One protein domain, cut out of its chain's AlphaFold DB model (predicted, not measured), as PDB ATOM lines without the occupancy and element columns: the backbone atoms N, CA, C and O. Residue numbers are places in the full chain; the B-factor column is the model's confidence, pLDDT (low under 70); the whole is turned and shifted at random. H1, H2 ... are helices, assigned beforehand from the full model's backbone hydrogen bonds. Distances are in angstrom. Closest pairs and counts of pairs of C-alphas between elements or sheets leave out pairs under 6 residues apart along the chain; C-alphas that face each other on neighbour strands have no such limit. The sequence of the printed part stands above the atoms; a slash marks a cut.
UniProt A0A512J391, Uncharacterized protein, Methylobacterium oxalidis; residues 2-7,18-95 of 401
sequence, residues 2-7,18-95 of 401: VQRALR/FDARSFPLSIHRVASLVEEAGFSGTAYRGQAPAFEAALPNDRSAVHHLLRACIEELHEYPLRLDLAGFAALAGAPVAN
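AT A GLANCE: This is residues 2 to 7 and 18 to 95 of the 401 residues of an uncharacterized protein of Methylobacterium oxalidis (UniProt A0A512J391). What does the domain look like? The longest helix, H6, runs through the middle between two groups of helices. On one side of it H3 and H7 lie side by side, running opposite ways, with short H2 near the first residue of H3; on the other side are the short helices H1, H4 and H5. What is it made of, and how large is it? The printed part has 84 residues with seven named helices, H1 to H7 in order along it, and no named strand; its class is all helix. It is compact, with a radius of gyration of the C-alphas of 12.8 A, and spans 36 by 26 by 21 A.

HOW THE PARTS SIT: Where does the first helix stand? H1, residues 2 to 5, touches H5, residues 49 to 54; the closest C-alphas, of Val 2 and Ala 50, are 5.9 A apart. What stands round H3? H3, residues 27 to 36, is the hub and touches three helices. H2, residues 18 to 22, only just touches it, with 3 pairs of C-alphas within 8 A, and only at the corner, Asp 19 to Ile 27 at 5.5 A between C-alphas; H7, residues 82 to 90, touches it at a shallow tilt of 27 degrees, opposite ways, the closest C-alphas being those of Glu 36 and Gly 84 at 4.7 A. H6, residues 58 to 71, touches H3 with residues 62 to 66 alone, about perpendicular at 81 degrees; the closest C-alphas, of Ala 31 and Val 62, are 6.3 A apart. Where does H4 stand? H4, residues 41 to 45, touches H6 at its residues 58 to 62 alone, the closest C-alphas being those of Gly 41 and Asp 58 at 4.0 A. It only just touches H5, with 3 pairs of C-alphas within 8 A, and only at the corner, Arg 45 to Glu 52 at 4.8 A between C-alphas. How are the helix backbones formed? Every O i to N i+4 pair is within hydrogen-bond range in H2, H3, H4, H5 and H7, and 8 of 10 are in H6; H1 is too short for such a pair.

IN THESE COORDINATES: Where does the first helix begin? H1 begins at C-alpha 2, at (12.785, 28.932, 26.229). How long are the longer helices? From first to last C-alpha H3 is 14.2 A, H6 20.4 A and H7 12.1 A. Where does the last helix end? H7 ends at C-alpha 90, at (8.981, -3.441, 20.329).

THE WHOLE: Is anything cut out? Residues 8 to 17 are not printed, and C-alphas 7 and 18 are 16.9 A apart across the cut. Where is confidence low? The model's pLDDT is under 70 at residues 2 to 7 and 70 to 74.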
ATOM      1  N   VAL A   2      11.884  28.148  27.108       51.25
ATOM      2  CA  VAL A   2      12.785  28.932  26.229       51.25
ATOM      3  C   VAL A   2      14.228  28.990  26.748       51.25
ATOM      4  O   VAL A   2      15.154  28.637  26.031       51.25
ATOM      5  N   GLN A   3      14.434  29.302  28.031       54.12
ATOM      6  CA  GLN A   3      15.779  29.365  28.627       54.12
ATOM      7  C   GLN A   3      16.547  28.026  28.629       54.12
ATOM      8  O   GLN A   3      17.776  28.028  28.670       54.12
ATOM      9  N   ARG A   4      15.853  26.877  28.578       56.00
ATOM     10  CA  ARG A   4      16.483  25.548  28.453       56.00
ATOM     11  C   ARG A   4      16.719  25.175  26.991       56.00
ATOM     12  O   ARG A   4      17.792  24.664  26.682       56.00
ATOM     13  N   ALA A   5      15.774  25.505  26.108       50.91
ATOM     14  CA  ALA A   5      15.944  25.381  24.663       50.91
ATOM     15  C   ALA A   5      17.135  26.209  24.161       50.91
ATOM     16  O   ALA A   5      17.846  25.762  23.281       50.91
ATOM     17  N   LEU A   6      17.458  27.349  24.780       54.03
ATOM     18  CA  LEU A   6      18.642  28.146  24.427       54.03
ATOM     19  C   LEU A   6      19.993  27.503  24.815       54.03
ATOM     20  O   LEU A   6      21.039  27.976  24.381       54.03
ATOM     21  N   ARG A   7      20.016  26.398  25.578       62.22
ATOM     22  CA  ARG A   7      21.252  25.647  25.902       62.22
ATOM     23  C   ARG A   7      21.599  24.581  24.841       62.22
ATOM     24  O   ARG A   7      22.295  23.611  25.146       62.22
ATOM     25  N   PHE A  18      23.507   9.332  24.724       75.81
ATOM     26  CA  PHE A  18      22.296   8.933  23.996       75.81
ATOM     27  C   PHE A  18      22.470   7.637  23.227       75.81
ATOM     28  O   PHE A  18      21.554   6.814  23.239       75.81
ATOM     29  N   ASP A  19      23.628   7.432  22.609       80.25
ATOM     30  CA  ASP A  19      23.927   6.168  21.944       80.25
ATOM     31  C   ASP A  19      23.979   5.030  22.976       80.25
ATOM     32  O   ASP A  19      23.337   3.998  22.779       80.25
ATOM     33  N   ALA A  20      24.549   5.263  24.166       83.38
ATOM     34  CA  ALA A  20      24.481   4.305  25.276       83.38
ATOM     35  C   ALA A  20      23.040   4.007  25.748       83.38
ATOM     36  O   ALA A  20      22.735   2.894  26.175       83.38
ATOM     37  N   ARG A  21      22.129   4.988  25.685       84.06
ATOM     38  CA  ARG A  21      20.706   4.801  26.035       84.06
ATOM     39  C   ARG A  21      19.912   4.097  24.941       84.06
ATOM     40  O   ARG A  21      18.938   3.424  25.258       84.06
ATOM     41  N   SER A  22      20.300   4.284  23.685       85.94
ATOM     42  CA  SER A  22      19.590   3.757  22.515       85.94
ATOM     43  C   SER A  22      20.077   2.361  22.124       85.94
ATOM     44  O   SER A  22      19.342   1.639  21.452       85.94
ATOM     45  N   PHE A  23      21.265   1.964  22.593       88.75
ATOM     46  CA  PHE A  23      21.894   0.674  22.325       88.75
ATOM     47  C   PHE A  23      20.923  -0.511  22.471       88.75
ATOM     48  O   PHE A  23      20.158  -0.540  23.438       88.75
ATOM     49  N   PRO A  24      20.994  -1.531  21.593       93.81
ATOM     50  CA  PRO A  24      21.842  -1.638  20.394       93.81
ATOM     51  C   PRO A  24      21.458  -0.744  19.209       93.81
ATOM     52  O   PRO A  24      22.185  -0.718  18.221       93.81
ATOM     53  N   LEU A  25      20.350  -0.004  19.270       93.50
ATOM     54  CA  LEU A  25      19.988   0.910  18.189       93.50
ATOM     55  C   LEU A  25      20.832   2.186  18.232       93.50
ATOM     56  O   LEU A  25      21.186   2.692  19.296       93.50
ATOM     57  N   SER A  26      21.091   2.758  17.058       92.00
ATOM     58  CA  SER A  26      21.610   4.122  16.985       92.00
ATOM     59  C   SER A  26      20.542   5.114  17.444       92.00
ATOM     60  O   SER A  26      19.340   4.893  17.230       92.00
ATOM     61  N   ILE A  27      20.962   6.269  17.977       89.38
ATOM     62  CA  ILE A  27      20.035   7.387  18.218       89.38
ATOM     63  C   ILE A  27      19.247   7.740  16.949       89.38
ATOM     64  O   ILE A  27      18.100   8.185  17.023       89.38
ATOM     65  N   HIS A  28      19.836   7.506  15.769       91.31
ATOM     66  CA  HIS A  28      19.176   7.819  14.519       91.31
ATOM     67  C   HIS A  28      17.963   6.945  14.245       91.31
ATOM     68  O   HIS A  28      16.937   7.487  13.836       91.31
ATOM     69  N   ARG A  29      18.067   5.638  14.513       95.06
ATOM     70  CA  ARG A  29      16.943   4.715  14.348       95.06
ATOM     71  C   ARG A  29      15.852   4.977  15.381       95.06
ATOM     72  O   ARG A  29      14.682   4.944  15.021       95.06
ATOM     73  N   VAL A  30      16.215   5.282  16.630       94.25
ATOM     74  CA  VAL A  30      15.230   5.649  17.666       94.25
ATOM     75  C   VAL A  30      14.473   6.918  17.280       94.25
ATOM     76  O   VAL A  30      13.257   6.959  17.413       94.25
ATOM     77  N   ALA A  31      15.167   7.930  16.758       93.81
ATOM     78  CA  ALA A  31      14.528   9.146  16.272       93.81
ATOM     79  C   ALA A  31      13.528   8.861  15.136       93.81
ATOM     80  O   ALA A  31      12.407   9.353  15.199       93.81
ATOM     81  N   SER A  32      13.882   8.003  14.170       96.00
ATOM     82  CA  SER A  32      12.946   7.583  13.116       96.00
ATOM     83  C   SER A  32      11.737   6.831  13.663       96.00
ATOM     84  O   SER A  32      10.624   7.110  13.250       96.00
ATOM     85  N   LEU A  33      11.916   5.944  14.647       96.88
ATOM     86  CA  LEU A  33      10.793   5.261  15.305       96.88
ATOM     87  C   LEU A  33       9.854   6.237  16.037       96.88
ATOM     88  O   LEU A  33       8.661   5.980  16.153       96.88
ATOM     89  N   VAL A  34      10.378   7.350  16.552       95.62
ATOM     90  CA  VAL A  34       9.573   8.404  17.191       95.62
ATOM     91  C   VAL A  34       8.786   9.214  16.164       95.62
ATOM     92  O   VAL A  34       7.623   9.530  16.406       95.62
ATOM     93  N   GLU A  35       9.395   9.518  15.019       96.25
ATOM     94  CA  GLU A  35       8.714  10.141  13.877       96.25
ATOM     95  C   GLU A  35       7.622   9.206  13.324       96.25
ATOM     96  O   GLU A  35       6.483   9.633  13.155       96.25
ATOM     97  N   GLU A  36       7.928   7.913  13.151       97.31
ATOM     98  CA  GLU A  36       6.978   6.858  12.759       97.31
ATOM     99  C   GLU A  36       5.823   6.727  13.768       97.31
ATOM    100  O   GLU A  36       4.697   6.469  13.365       97.31
ATOM    101  N   ALA A  37       6.065   6.952  15.066       97.25
ATOM    102  CA  ALA A  37       5.023   7.000  16.098       97.25
ATOM    103  C   ALA A  37       4.175   8.291  16.069       97.25
ATOM    104  O   ALA A  37       3.305   8.471  16.924       97.25
ATOM    105  N   GLY A  38       4.416   9.187  15.107       95.88
ATOM    106  CA  GLY A  38       3.600  10.370  14.836       95.88
ATOM    107  C   GLY A  38       4.148  11.691  15.384       95.88
ATOM    108  O   GLY A  38       3.445  12.705  15.364       95.88
ATOM    109  N   PHE A  39       5.393  11.723  15.877       95.38
ATOM    110  CA  PHE A  39       6.033  12.984  16.262       95.38
ATOM    111  C   PHE A  39       6.435  13.808  15.039       95.38
ATOM    112  O   PHE A  39       7.183  13.348  14.182       95.38
ATOM    113  N   SER A  40       5.993  15.067  15.005       94.44
ATOM    114  CA  SER A  40       6.352  16.025  13.959       94.44
ATOM    115  C   SER A  40       7.314  17.079  14.503       94.44
ATOM    116  O   SER A  40       6.933  17.925  15.317       94.44
ATOM    117  N   GLY A  41       8.559  17.061  14.016       93.50
ATOM    118  CA  GLY A  41       9.552  18.086  14.345       93.50
ATOM    119  C   GLY A  41       9.100  19.489  13.929       93.50
ATOM    120  O   GLY A  41       9.236  20.426  14.714       93.50
ATOM    121  N   THR A  42       8.481  19.622  12.752       94.69
ATOM    122  CA  THR A  42       7.907  20.886  12.266       94.69
ATOM    123  C   THR A  42       6.835  21.423  13.219       94.69
ATOM    124  O   THR A  42       6.937  22.562  13.678       94.69
ATOM    125  N   ALA A  43       5.838  20.605  13.578       93.00
ATOM    126  CA  ALA A  43       4.776  21.028  14.496       93.00
ATOM    127  C   ALA A  43       5.336  21.385  15.879       93.00
ATOM    128  O   ALA A  43       4.919  22.369  16.487       93.00
ATOM    129  N   TYR A  44       6.322  20.621  16.360       91.94
ATOM    130  CA  TYR A  44       6.983  20.892  17.630       91.94
ATOM    131  C   TYR A  44       7.667  22.265  17.645       91.94
ATOM    132  O   TYR A  44       7.517  23.008  18.615       91.94
ATOM    133  N   ARG A  45       8.389  22.607  16.571       92.94
ATOM    134  CA  ARG A  45       9.072  23.900  16.402       92.94
ATOM    135  C   ARG A  45       8.089  25.064  16.311       92.94
ATOM    136  O   ARG A  45       8.338  26.099  16.918       92.94
ATOM    137  N   GLY A  46       6.964  24.864  15.625       91.50
ATOM    138  CA  GLY A  46       5.926  25.880  15.431       91.50
ATOM    139  C   GLY A  46       5.144  26.271  16.690       91.50
ATOM    140  O   GLY A  46       4.363  27.213  16.643       91.50
ATOM    141  N   GLN A  47       5.346  25.596  17.828       88.44
ATOM    142  CA  GLN A  47       4.653  25.932  19.082       88.44
ATOM    143  C   GLN A  47       5.038  27.300  19.654       88.44
ATOM    144  O   GLN A  47       4.258  27.893  20.398       88.44
ATOM    145  N   ALA A  48       6.258  27.771  19.390       87.38
ATOM    146  CA  ALA A  48       6.737  29.049  19.895       87.38
ATOM    147  C   ALA A  48       7.875  29.593  19.019       87.38
ATOM    148  O   ALA A  48       8.778  28.826  18.677       87.38
ATOM    149  N   PRO A  49       7.948  30.918  18.787       89.50
ATOM    150  CA  PRO A  49       9.060  31.533  18.051       89.50
ATOM    151  C   PRO A  49      10.443  31.173  18.620       89.50
ATOM    152  O   PRO A  49      11.418  30.986  17.899       89.50
ATOM    153  N   ALA A  50      10.530  31.007  19.941       87.12
ATOM    154  CA  ALA A  50      11.755  30.594  20.612       87.12
ATOM    155  C   ALA A  50      12.217  29.171  20.254       87.12
ATOM    156  O   ALA A  50      13.416  28.901  20.264       87.12
ATOM    157  N   PHE A  51      11.293  28.250  19.971       86.88
ATOM    158  CA  PHE A  51      11.634  26.902  19.521       86.88
ATOM    159  C   PHE A  51      12.076  26.898  18.070       86.88
ATOM    160  O   PHE A  51      13.070  26.252  17.757       86.88
ATOM    161  N   GLU A  52      11.400  27.653  17.213       89.50
ATOM    162  CA  GLU A  52      11.820  27.834  15.828       89.50
ATOM    163  C   GLU A  52      13.246  28.397  15.733       89.50
ATOM    164  O   GLU A  52      14.059  27.870  14.973       89.50
ATOM    165  N   ALA A  53      13.577  29.384  16.574       88.81
ATOM    166  CA  ALA A  53      14.915  29.969  16.653       88.81
ATOM    167  C   ALA A  53      15.969  29.024  17.263       88.81
ATOM    168  O   ALA A  53      17.116  29.007  16.822       88.81
ATOM    169  N   ALA A  54      15.610  28.244  18.291       87.94
ATOM    170  CA  ALA A  54      16.553  27.368  18.996       87.94
ATOM    171  C   ALA A  54      16.775  26.007  18.313       87.94
ATOM    172  O   ALA A  54      17.780  25.342  18.575       87.94
ATOM    173  N   LEU A  55      15.841  25.567  17.467       91.31
ATOM    174  CA  LEU A  55      15.840  24.253  16.828       91.31
ATOM    175  C   LEU A  55      15.858  24.462  15.306       91.31
ATOM    176  O   LEU A  55      14.801  24.655  14.710       91.31
ATOM    177  N   PRO A  56      17.031  24.415  14.650       90.38
ATOM    178  CA  PRO A  56      17.173  24.848  13.255       90.38
ATOM    179  C   PRO A  56      16.479  23.932  12.237       90.38
ATOM    180  O   PRO A  56      16.292  24.315  11.087       90.38
ATOM    181  N   ASN A  57      16.120  22.708  12.625       93.44
ATOM    182  CA  ASN A  57      15.442  21.739  11.770       93.44
ATOM    183  C   ASN A  57      14.676  20.700  12.603       93.44
ATOM    184  O   ASN A  57      14.881  20.568  13.814       93.44
ATOM    185  N   ASP A  58      13.826  19.929  11.930       92.25
ATOM    186  CA  ASP A  58      12.988  18.884  12.530       92.25
ATOM    187  C   ASP A  58      13.812  17.843  13.280       92.25
ATOM    188  O   ASP A  58      13.437  17.399  14.364       92.25
ATOM    189  N   ARG A  59      15.006  17.533  12.769       91.81
ATOM    190  CA  ARG A  59      15.907  16.590  13.422       91.81
ATOM    191  C   ARG A  59      16.366  17.072  14.795       91.81
ATOM    192  O   ARG A  59      16.397  16.290  15.746       91.81
ATOM    193  N   SER A  60      16.691  18.357  14.905       90.38
ATOM    194  CA  SER A  60      17.063  18.995  16.171       90.38
ATOM    195  C   SER A  60      15.893  18.990  17.154       90.38
ATOM    196  O   SER A  60      16.104  18.789  18.348       90.38
ATOM    197  N   ALA A  61      14.659  19.129  16.662       90.69
ATOM    198  CA  ALA A  61      13.456  19.019  17.483       90.69
ATOM    199  C   ALA A  61      13.247  17.602  18.034       90.69
ATOM    200  O   ALA A  61      12.997  17.451  19.230       90.69
ATOM    201  N   VAL A  62      13.440  16.560  17.216       91.06
ATOM    202  CA  VAL A  62      13.398  15.168  17.697       91.06
ATOM    203  C   VAL A  62      14.473  14.939  18.758       91.06
ATOM    204  O   VAL A  62      14.195  14.390  19.818       91.06
ATOM    205  N   HIS A  63      15.705  15.405  18.538       88.06
ATOM    206  CA  HIS A  63      16.776  15.274  19.534       88.06
ATOM    207  C   HIS A  63      16.489  16.041  20.828       88.06
ATOM    208  O   HIS A  63      16.796  15.537  21.912       88.06
ATOM    209  N   HIS A  64      15.867  17.220  20.740       86.88
ATOM    210  CA  HIS A  64      15.397  17.951  21.916       86.88
ATOM    211  C   HIS A  64      14.370  17.129  22.690       86.88
ATOM    212  O   HIS A  64      14.519  16.975  23.901       86.88
ATOM    213  N   LEU A  65      13.394  16.530  21.999       88.69
ATOM    214  CA  LEU A  65      12.406  15.650  22.615       88.69
ATOM    215  C   LEU A  65      13.068  14.460  23.322       88.69
ATOM    216  O   LEU A  65      12.820  14.238  24.504       88.69
ATOM    217  N   LEU A  66      13.943  13.718  22.636       88.19
ATOM    218  CA  LEU A  66      14.615  12.537  23.198       88.19
ATOM    219  C   LEU A  66      15.414  12.870  24.472       88.19
ATOM    220  O   LEU A  66      15.524  12.042  25.379       88.19
ATOM    221  N   ARG A  67      15.954  14.092  24.565       82.31
ATOM    222  CA  ARG A  67      16.584  14.610  25.784       82.31
ATOM    223  C   ARG A  67      15.555  14.945  26.860       82.31
ATOM    224  O   ARG A  67      15.728  14.544  28.010       82.31
ATOM    225  N   ALA A  68      14.522  15.688  26.483       75.88
ATOM    226  CA  ALA A  68      13.548  16.262  27.395       75.88
ATOM    227  C   ALA A  68      12.654  15.201  28.055       75.88
ATOM    228  O   ALA A  68      12.445  15.276  29.261       75.88
ATOM    229  N   CYS A  69      12.242  14.152  27.328       70.62
ATOM    230  CA  CYS A  69      11.370  13.071  27.826       70.62
ATOM    231  C   CYS A  69      11.889  12.341  29.082       70.62
ATOM    232  O   CYS A  69      11.135  11.647  29.764       70.62
ATOM    233  N   ILE A  70      13.186  12.448  29.383       62.94
ATOM    234  CA  ILE A  70      13.804  11.835  30.568       62.94
ATOM    235  C   ILE A  70      13.692  12.751  31.788       62.94
ATOM    236  O   ILE A  70      13.614  12.272  32.920       62.94
ATOM    237  N   GLU A  71      13.719  14.059  31.558       61.09
ATOM    238  CA  GLU A  71      13.793  15.073  32.605       61.09
ATOM    239  C   GLU A  71      12.398  15.615  32.942       61.09
ATOM    240  O   GLU A  71      12.101  15.862  34.110       61.09
ATOM    241  N   GLU A  72      11.523  15.752  31.943       60.66
ATOM    242  CA  GLU A  72      10.231  16.416  32.067       60.66
ATOM    243  C   GLU A  72       9.194  15.787  31.121       60.66
ATOM    244  O   GLU A  72       9.472  15.442  29.974       60.66
ATOM    245  N   LEU A  73       7.965  15.635  31.613       63.53
ATOM    246  CA  LEU A  73       6.826  15.275  30.781       63.53
ATOM    247  C   LEU A  73       6.239  16.562  30.218       63.53
ATOM    248  O   LEU A  73       5.523  17.277  30.915       63.53
ATOM    249  N   HIS A  74       6.583  16.861  28.976       68.12
ATOM    250  CA  HIS A  74       6.091  18.043  28.286       68.12
ATOM    251  C   HIS A  74       4.767  17.766  27.585       68.12
ATOM    252  O   HIS A  74       4.498  16.647  27.149       68.12
ATOM    253  N   GLU A  75       3.958  18.809  27.461       76.25
ATOM    254  CA  GLU A  75       2.885  18.852  26.478       76.25
ATOM    255  C   GLU A  75       3.497  19.326  25.158       76.25
ATOM    256  O   GLU A  75       4.302  20.259  25.132       76.25
ATOM    257  N   TYR A  76       3.194  18.618  24.077       85.50
ATOM    258  CA  TYR A  76       3.631  18.961  22.731       85.50
ATOM    259  C   TYR A  76       2.662  18.360  21.712       85.50
ATOM    260  O   TYR A  76       2.051  17.328  21.999       85.50
ATOM    261  N   PRO A  77       2.506  18.978  20.526       83.19
ATOM    262  CA  PRO A  77       1.616  18.481  19.501       83.19
ATOM    263  C   PRO A  77       2.126  17.120  19.037       83.19
ATOM    264  O   PRO A  77       3.237  16.980  18.523       83.19
ATOM    265  N   LEU A  78       1.290  16.112  19.245       91.44
ATOM    266  CA  LEU A  78       1.514  14.752  18.803       91.44
ATOM    267  C   LEU A  78       0.163  14.154  18.434       91.44
ATOM    268  O   LEU A  78      -0.791  14.264  19.200       91.44
ATOM    269  N   ARG A  79       0.105  13.481  17.287       94.19
ATOM    270  CA  ARG A  79      -0.945  12.507  17.004       94.19
ATOM    271  C   ARG A  79      -0.283  11.151  16.901       94.19
ATOM    272  O   ARG A  79       0.544  10.952  16.024       94.19
ATOM    273  N   LEU A  80      -0.597  10.269  17.836       96.38
ATOM    274  CA  LEU A  80       0.031   8.968  17.952       96.38
ATOM    275  C   LEU A  80      -0.387   8.081  16.779       96.38
ATOM    276  O   LEU A  80      -1.570   7.780  16.617       96.38
ATOM    277  N   ASP A  81       0.588   7.621  16.005       97.94
ATOM    278  CA  ASP A  81       0.395   6.494  15.100       97.94
ATOM    279  C   ASP A  81       0.553   5.197  15.903       97.94
ATOM    280  O   ASP A  81       1.609   4.929  16.484       97.94
ATOM    281  N   LEU A  82      -0.510   4.393  15.988       97.25
ATOM    282  CA  LEU A  82      -0.520   3.198  16.837       97.25
ATOM    283  C   LEU A  82       0.435   2.106  16.332       97.25
ATOM    284  O   LEU A  82       1.001   1.375  17.148       97.25
ATOM    285  N   ALA A  83       0.647   2.000  15.017       97.81
ATOM    286  CA  ALA A  83       1.547   1.009  14.434       97.81
ATOM    287  C   ALA A  83       3.014   1.403  14.664       97.81
ATOM    288  O   ALA A  83       3.799   0.590  15.162       97.81
ATOM    289  N   GLY A  84       3.364   2.662  14.401       97.81
ATOM    290  CA  GLY A  84       4.677   3.228  14.700       97.81
ATOM    291  C   GLY A  84       4.991   3.194  16.194       97.81
ATOM    292  O   GLY A  84       6.085   2.794  16.598       97.81
ATOM    293  N   PHE A  85       4.008   3.489  17.051       98.00
ATOM    294  CA  PHE A  85       4.163   3.357  18.499       98.00
ATOM    295  C   PHE A  85       4.407   1.903  18.930       98.00
ATOM    296  O   PHE A  85       5.282   1.635  19.759       98.00
ATOM    297  N   ALA A  86       3.681   0.944  18.349       97.75
ATOM    298  CA  ALA A  86       3.903  -0.474  18.611       97.75
ATOM    299  C   ALA A  86       5.299  -0.938  18.160       97.75
ATOM    300  O   ALA A  86       5.921  -1.737  18.874       97.75
ATOM    301  N   ALA A  87       5.802  -0.423  17.031       98.00
ATOM    302  CA  ALA A  87       7.155  -0.671  16.538       98.00
ATOM    303  C   ALA A  87       8.219  -0.088  17.483       98.00
ATOM    304  O   ALA A  87       9.150  -0.798  17.872       98.00
ATOM    305  N   LEU A  88       8.041   1.155  17.944       97.12
ATOM    306  CA  LEU A  88       8.908   1.783  18.945       97.12
ATOM    307  C   LEU A  88       8.938   0.976  20.251       97.12
ATOM    308  O   LEU A  88      10.011   0.676  20.770       97.12
ATOM    309  N   ALA A  89       7.782   0.568  20.777       96.94
ATOM    310  CA  ALA A  89       7.703  -0.211  22.015       96.94
ATOM    311  C   ALA A  89       8.319  -1.622  21.893       96.94
ATOM    312  O   ALA A  89       8.773  -2.203  22.887       96.94
ATOM    313  N   GLY A  90       8.328  -2.178  20.677       96.94
ATOM    314  CA  GLY A  90       8.981  -3.441  20.329       96.94
ATOM    315  C   GLY A  90      10.476  -3.318  20.026       96.94
ATOM    316  O   GLY A  90      11.144  -4.340  19.884       96.94
ATOM    317  N   ALA A  91      11.015  -2.100  19.946       96.62
ATOM    318  CA  ALA A  91      12.402  -1.873  19.581       96.62
ATOM    319  C   ALA A  91      13.369  -2.522  20.593       96.62
ATOM    320  O   ALA A  91      13.152  -2.428  21.813       96.62
ATOM    321  N   PRO A  92      14.466  -3.145  20.120       95.19
ATOM    322  CA  PRO A  92      15.475  -3.743  20.980       95.19
ATOM    323  C   PRO A  92      16.361  -2.642  21.571       95.19
ATOM    324  O   PRO A  92      17.507  -2.486  21.181       95.19
ATOM    325  N   VAL A  93      15.820  -1.840  22.488       92.00
ATOM    326  CA  VAL A  93      16.571  -0.846  23.265       92.00
ATOM    327  C   VAL A  93      16.855  -1.438  24.643       92.00
ATOM    328  O   VAL A  93      15.926  -1.761  25.392       92.00
ATOM    329  N   ALA A  94      18.136  -1.580  24.984       88.50
ATOM    330  CA  ALA A  94      18.608  -2.160  26.238       88.50
ATOM    331  C   ALA A  94      18.177  -1.320  27.447       88.50
ATOM    332  O   ALA A  94      17.779  -1.858  28.482       88.50
ATOM    333  N   ASN A  95      18.177   0.010  27.315       90.44
ATOM    334  CA  ASN A  95      17.673   0.896  28.356       90.44
ATOM    335  C   ASN A  95      16.134   0.930  28.354       90.44
ATOM    336  O   ASN A  95      15.499   1.853  27.839       90.44
TER     337      ASN A  95